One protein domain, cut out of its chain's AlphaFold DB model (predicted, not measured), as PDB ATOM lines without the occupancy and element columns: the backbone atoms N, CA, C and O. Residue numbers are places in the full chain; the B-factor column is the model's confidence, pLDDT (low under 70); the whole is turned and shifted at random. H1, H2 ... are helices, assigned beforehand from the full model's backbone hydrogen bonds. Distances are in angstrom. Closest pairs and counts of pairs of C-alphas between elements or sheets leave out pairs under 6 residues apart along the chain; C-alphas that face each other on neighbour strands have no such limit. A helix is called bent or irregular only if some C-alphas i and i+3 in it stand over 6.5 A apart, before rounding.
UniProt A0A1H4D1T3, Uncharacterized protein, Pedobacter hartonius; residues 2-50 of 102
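AT A GLANCE: This is residues 2 to 50 of the 102 residues of an uncharacterized protein of Pedobacter hartonius (UniProt A0A1H4D1T3). The model is a flat, open arch: the long helix H2 makes the crossbar, the link of residues 10 to 18 leads from the small helix H1 to one end of it, and H3 makes a short leg at the other end. The space between the legs is empty. The printed part has 49 residues with three named helices, H1, H2 and H3 in chain order, and no named strand; its class is all helix. It is only just loose, close to extended, with a radius of gyration of the C-alphas of 14.1 A and spans of 37 by 25 by 9 A.

IN THESE COORDINATES: H1, residues 4 to 9, begins at C-alpha 4 (150.110, 157.045, 156.539) and is 8.7 A long. H2, residues 19 to 34, measures 23.6 A; it is irregular, with C-alphas 20 and 23 at 7.5 A. H3, residues 40 to 47, measures 10.9 A and ends at C-alpha 47 (142.010, 150.702, 183.857).

HOW THE PARTS SIT: H1 is apart from H2 and H3. H2 and H3 are close but not clearly touching; their closest C-alphas, of Ile 33 and Ile 41, are 8.0 A apart. Their lines are about perpendicular, at 90 degrees. Each O i to N i+4 pair is within hydrogen-bond range in H1 and H3, and 10 of 12 in H2.

THE WHOLE: The C-alphas farthest apart, of Phe 2 and Glu 38, are 38.4 A apart. The printed part has no cut; the link H1 to H2 is short and H2 to H3 tight. No printed residue is under 70 in pLDDT.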
ATOM      1  N   PHE A   2     154.874 163.149 156.503       95.44
ATOM      2  CA  PHE A   2     154.871 161.697 156.679       95.44
ATOM      3  C   PHE A   2     153.621 161.134 156.007       95.44
ATOM      4  O   PHE A   2     152.540 161.689 156.189       95.44
ATOM      5  N   ASP A   3     153.771 160.064 155.229       97.31
ATOM      6  CA  ASP A   3     152.626 159.306 154.724       97.31
ATOM      7  C   ASP A   3     152.013 158.426 155.830       97.31
ATOM      8  O   ASP A   3     152.577 158.271 156.918       97.31
ATOM      9  N   ALA A   4     150.837 157.851 155.559       98.25
ATOM     10  CA  ALA A   4     150.110 157.045 156.539       98.25
ATOM     11  C   ALA A   4     150.899 155.803 156.995       98.25
ATOM     12  O   ALA A   4     150.866 155.463 158.175       98.25
ATOM     13  N   ILE A   5     151.640 155.151 156.090       98.38
ATOM     14  CA  ILE A   5     152.420 153.940 156.399       98.38
ATOM     15  C   ILE A   5     153.557 154.284 157.366       98.38
ATOM     16  O   ILE A   5     153.765 153.607 158.372       98.38
ATOM     17  N   THR A   6     154.271 155.373 157.097       98.44
ATOM     18  CA  THR A   6     155.353 155.849 157.960       98.44
ATOM     19  C   THR A   6     154.807 156.307 159.313       98.44
ATOM     20  O   THR A   6     155.393 155.995 160.348       98.44
ATOM     21  N   ALA A   7     153.661 156.999 159.329       98.50
ATOM     22  CA  ALA A   7     152.996 157.420 160.560       98.50
ATOM     23  C   ALA A   7     152.530 156.230 161.426       98.50
ATOM     24  O   ALA A   7     152.655 156.297 162.651       98.50
ATOM     25  N   GLU A   8     152.043 155.140 160.817       98.38
ATOM     26  CA  GLU A   8     151.733 153.887 161.522       98.38
ATOM     27  C   GLU A   8     152.996 153.294 162.156       98.38
ATOM     28  O   GLU A   8     153.006 153.010 163.352       98.38
ATOM     29  N   HIS A   9     154.085 153.158 161.392       98.25
ATOM     30  CA  HIS A   9     155.339 152.591 161.904       98.25
ATOM     31  C   HIS A   9     155.942 153.401 163.059       98.25
ATOM     32  O   HIS A   9     156.621 152.840 163.917       98.25
ATOM     33  N   TYR A  10     155.698 154.713 163.096       98.38
ATOM     34  CA  TYR A  10     156.141 155.582 164.188       98.38
ATOM     35  C   TYR A  10     155.231 155.496 165.423       98.38
ATOM     36  O   TYR A  10     155.585 156.021 166.477       98.38
ATOM     37  N   GLY A  11     154.058 154.866 165.307       98.00
ATOM     38  CA  GLY A  11     153.038 154.837 166.353       98.00
ATOM     39  C   GLY A  11     152.275 156.155 166.504       98.00
ATOM     40  O   GLY A  11     151.625 156.366 167.526       98.00
ATOM     41  N   TRP A  12     152.346 157.047 165.508       98.12
ATOM     42  CA  TRP A  12     151.598 158.307 165.520       98.12
ATOM     43  C   TRP A  12     150.103 158.068 165.253       98.12
ATOM     44  O   TRP A  12     149.248 158.705 165.866       98.12
ATOM     45  N   ILE A  13     149.780 157.097 164.396       98.31
ATOM     46  CA  ILE A  13     148.413 156.606 164.169       98.31
ATOM     47  C   ILE A  13     148.333 155.102 164.452       98.31
ATOM     48  O   ILE A  13     149.344 154.406 164.432       98.31
ATOM     49  N   ASN A  14     147.127 154.579 164.696       98.38
ATOM     50  CA  ASN A  14     146.936 153.156 164.999       98.38
ATOM     51  C   ASN A  14     147.169 152.230 163.798       98.38
ATOM     52  O   ASN A  14     147.651 151.113 163.994       98.38
ATOM     53  N   ARG A  15     146.721 152.640 162.601       98.56
ATOM     54  CA  ARG A  15     146.824 151.850 161.368       98.56
ATOM     55  C   ARG A  15     146.613 152.701 160.109       98.56
ATOM     56  O   ARG A  15     145.719 153.544 160.093       98.56
ATOM     57  N   ALA A  16     147.376 152.433 159.059       98.56
ATOM     58  CA  ALA A  16     147.159 152.836 157.683       98.56
ATOM     59  C   ALA A  16     146.269 151.793 156.987       98.56
ATOM     60  O   ALA A  16     146.545 150.594 157.007       98.56
ATOM     61  N   ILE A  17     145.178 152.251 156.383       98.50
ATOM     62  CA  ILE A  17     144.174 151.415 155.713       98.50
ATOM     63  C   ILE A  17     144.090 151.866 154.248       98.50
ATOM     64  O   ILE A  17     144.224 153.068 154.002       98.50
ATOM     65  N   PRO A  18     143.876 150.959 153.273       98.44
ATOM     66  CA  PRO A  18     143.588 151.362 151.900       98.44
ATOM     67  C   PRO A  18     142.406 152.335 151.837       98.44
ATOM     68  O   PRO A  18     141.389 152.120 152.495       98.44
ATOM     69  N   ASP A  19     142.525 153.377 151.016       98.38
ATOM     70  CA  ASP A  19     141.524 154.450 150.902       98.38
ATOM     71  C   ASP A  19     140.109 153.913 150.618       98.38
ATOM     72  O   ASP A  19     139.155 154.271 151.295       98.38
ATOM     73  N   ALA A  20     139.990 152.930 149.720       98.50
ATOM     74  CA  ALA A  20     138.711 152.304 149.377       98.50
ATOM     75  C   ALA A  20     138.058 151.496 150.522       98.50
ATOM     76  O   ALA A  20     136.900 151.093 150.404       98.50
ATOM     77  N   GLU A  21     138.784 151.214 151.607       98.50
ATOM     78  CA  GLU A  21     138.325 150.374 152.718       98.50
ATOM     79  C   GLU A  21     138.130 151.148 154.027       98.50
ATOM     80  O   GLU A  21     137.478 150.629 154.940       98.50
ATOM     81  N   ILE A  22     138.677 152.365 154.147       98.56
ATOM     82  CA  ILE A  22     138.741 153.088 155.425       98.56
ATOM     83  C   ILE A  22     137.352 153.357 156.011       98.56
ATOM     84  O   ILE A  22     137.144 153.111 157.200       98.56
ATOM     85  N   ASP A  23     136.383 153.742 155.181       98.62
ATOM     86  CA  ASP A  23     135.015 154.030 155.624       98.62
ATOM     87  C   ASP A  23     134.345 152.793 156.232       98.62
ATOM     88  O   ASP A  23     133.827 152.824 157.348       98.62
ATOM     89  N   THR A  24     134.422 151.659 155.528       98.62
ATOM     90  CA  THR A  24     133.826 150.395 155.991       98.62
ATOM     91  C   THR A  24     134.557 149.854 157.220       98.62
ATOM     92  O   THR A  24     133.939 149.292 158.128       98.62
ATOM     93  N   PHE A  25     135.883 150.013 157.273       98.69
ATOM     94  CA  PHE A  25     136.677 149.607 158.424       98.69
ATOM     95  C   PHE A  25     136.277 150.385 159.684       98.69
ATOM     96  O   PHE A  25     136.050 149.767 160.729       98.69
ATOM     97  N   VAL A  26     136.175 151.716 159.578       98.69
ATOM     98  CA  VAL A  26     135.816 152.603 160.692       98.69
ATOM     99  C   VAL A  26     134.377 152.364 161.147       98.69
ATOM    100  O   VAL A  26     134.162 152.222 162.351       98.69
ATOM    101  N   ASP A  27     133.415 152.240 160.226       98.88
ATOM    102  CA  ASP A  27     132.010 151.977 160.572       98.88
ATOM    103  C   ASP A  27     131.860 150.665 161.355       98.88
ATOM    104  O   ASP A  27     131.345 150.649 162.475       98.88
ATOM    105  N   ARG A  28     132.431 149.571 160.839       98.81
ATOM    106  CA  ARG A  28     132.403 148.274 161.525       98.81
ATOM    107  C   ARG A  28     133.053 148.343 162.907       98.81
ATOM    108  O   ARG A  28     132.544 147.742 163.852       98.81
ATOM    109  N   LEU A  29     134.180 149.045 163.040       98.62
ATOM    110  CA  LEU A  29     134.850 149.211 164.331       98.62
ATOM    111  C   LEU A  29     133.964 149.976 165.322       98.62
ATOM    112  O   LEU A  29     133.818 149.540 166.465       98.62
ATOM    113  N   ALA A  30     133.351 151.074 164.883       98.75
ATOM    114  CA  ALA A  30     132.456 151.879 165.704       98.75
ATOM    115  C   ALA A  30     131.231 151.073 166.161       98.75
ATOM    116  O   ALA A  30     130.944 151.043 167.356       98.75
ATOM    117  N   GLN A  31     130.571 150.352 165.247       98.81
ATOM    118  CA  GLN A  31     129.428 149.488 165.566       98.81
ATOM    119  C   GLN A  31     129.806 148.383 166.555       98.81
ATOM    120  O   GLN A  31     129.093 148.141 167.527       98.81
ATOM    121  N   ASN A  32     130.955 147.736 166.358       98.69
ATOM    122  CA  ASN A  32     131.422 146.690 167.265       98.69
ATOM    123  C   ASN A  32     131.669 147.222 168.683       98.69
ATOM    124  O   ASN A  32     131.330 146.542 169.648       98.69
ATOM    125  N   ILE A  33     132.240 148.424 168.818       98.44
ATOM    126  CA  ILE A  33     132.463 149.059 170.126       98.44
ATOM    127  C   ILE A  33     131.132 149.497 170.752       98.44
ATOM    128  O   ILE A  33     130.928 149.283 171.944       98.44
ATOM    129  N   ALA A  34     130.222 150.079 169.968       98.31
ATOM    130  CA  ALA A  34     128.924 150.553 170.450       98.31
ATOM    131  C   ALA A  34     128.009 149.416 170.938       98.31
ATOM    132  O   ALA A  34     127.227 149.616 171.862       98.31
ATOM    133  N   ASN A  35     128.138 148.222 170.355       98.44
ATOM    134  CA  ASN A  35     127.370 147.033 170.734       98.44
ATOM    135  C   ASN A  35     127.930 146.290 171.962       98.44
ATOM    136  O   ASN A  35     127.399 145.243 172.339       98.44
ATOM    137  N   LEU A  36     129.006 146.783 172.584       98.44
ATOM    138  CA  LEU A  36     129.512 146.199 173.824       98.44
ATOM    139  C   LEU A  36     128.490 146.372 174.965       98.44
ATOM    140  O   LEU A  36     127.796 147.388 175.010       98.44
ATOM    141  N   PRO A  37     128.416 145.420 175.917       98.25
ATOM    142  CA  PRO A  37     127.568 145.564 177.093       98.25
ATOM    143  C   PRO A  37     127.836 146.858 177.863       98.25
ATOM    144  O   PRO A  37     128.952 147.394 177.859       98.25
ATOM    145  N   GLU A  38     126.812 147.316 178.581       96.12
ATOM    146  CA  GLU A  38     126.920 148.474 179.463       96.12
ATOM    147  C   GLU A  38     128.121 148.333 180.418       96.12
ATOM    148  O   GLU A  38     128.533 147.235 180.797       96.12
ATOM    149  N   SER A  39     128.733 149.466 180.760       96.12
ATOM    150  CA  SER A  39     129.915 149.570 181.628       96.12
ATOM    151  C   SER A  39     131.230 148.980 181.089       96.12
ATOM    152  O   SER A  39     132.277 149.286 181.663       96.12
ATOM    153  N   VAL A  40     131.257 148.214 179.986       98.19
ATOM    154  CA  VAL A  40     132.515 147.666 179.421       98.19
ATOM    155  C   VAL A  40     133.474 148.782 179.011       98.19
ATOM    156  O   VAL A  40     134.643 148.776 179.407       98.19
ATOM    157  N   ILE A  41     132.985 149.766 178.252       97.81
ATOM    158  CA  ILE A  41     133.799 150.899 177.789       97.81
ATOM    159  C   ILE A  41     134.310 151.712 178.985       97.81
ATOM    160  O   ILE A  41     135.504 152.001 179.069       97.81
ATOM    161  N   GLU A  42     133.425 152.043 179.929       97.19
ATOM    162  CA  GLU A  42     133.771 152.823 181.119       97.19
ATOM    163  C   GLU A  42     134.845 152.116 181.955       97.19
ATOM    164  O   GLU A  42     135.864 152.713 182.304       97.19
ATOM    165  N   THR A  43     134.651 150.826 182.231       98.00
ATOM    166  CA  THR A  43     135.585 150.017 183.023       98.00
ATOM    167  C   THR A  43     136.937 149.922 182.327       98.00
ATOM    168  O   THR A  43     137.971 150.143 182.956       98.00
ATOM    169  N   THR A  44     136.937 149.691 181.011       97.50
ATOM    170  CA  THR A  44     138.160 149.632 180.202       97.50
ATOM    171  C   THR A  44     138.926 150.957 180.248       97.50
ATOM    172  O   THR A  44     140.139 150.971 180.443       97.50
ATOM    173  N   LYS A  45     138.242 152.100 180.127       96.88
ATOM    174  CA  LYS A  45     138.884 153.422 180.197       96.88
ATOM    175  C   LYS A  45     139.379 153.776 181.603       96.88
ATOM    176  O   LYS A  45     140.353 154.514 181.715       96.88
ATOM    177  N   LYS A  46     138.764 153.241 182.666       96.56
ATOM    178  CA  LYS A  46     139.260 153.398 184.047       96.56
ATOM    179  C   LYS A  46     140.588 152.675 184.273       96.56
ATOM    180  O   LYS A  46     141.447 153.222 184.956       96.56
ATOM    181  N   ILE A  47     140.762 151.476 183.710       97.25
ATOM    182  CA  ILE A  47     142.010 150.702 183.857       97.25
ATOM    183  C   ILE A  47     143.125 151.168 182.911       97.25
ATOM    184  O   ILE A  47     144.296 150.933 183.187       97.25
ATOM    185  N   LEU A  48     142.767 151.857 181.822       96.25
ATOM    186  CA  LEU A  48     143.691 152.481 180.873       96.25
ATOM    187  C   LEU A  48     143.507 154.010 180.878       96.25
ATOM    188  O   LEU A  48     143.060 154.579 179.874       96.25
ATOM    189  N   PRO A  49     143.801 154.691 182.003       94.50
ATOM    190  CA  PRO A  49     143.648 156.133 182.082       94.50
ATOM    191  C   PRO A  49     144.666 156.827 181.163       94.50
ATOM    192  O   PRO A  49     145.781 156.331 180.979       94.50
ATOM    193  N   PRO A  50     144.326 157.994 180.593       92.56
ATOM    194  CA  PRO A  50     145.279 158.756 179.800       92.56
ATOM    195  C   PRO A  50     146.434 159.251 180.676       92.56
ATOM    196  O   PRO A  50     146.229 159.671 181.819       92.56
TER     197      PRO A  50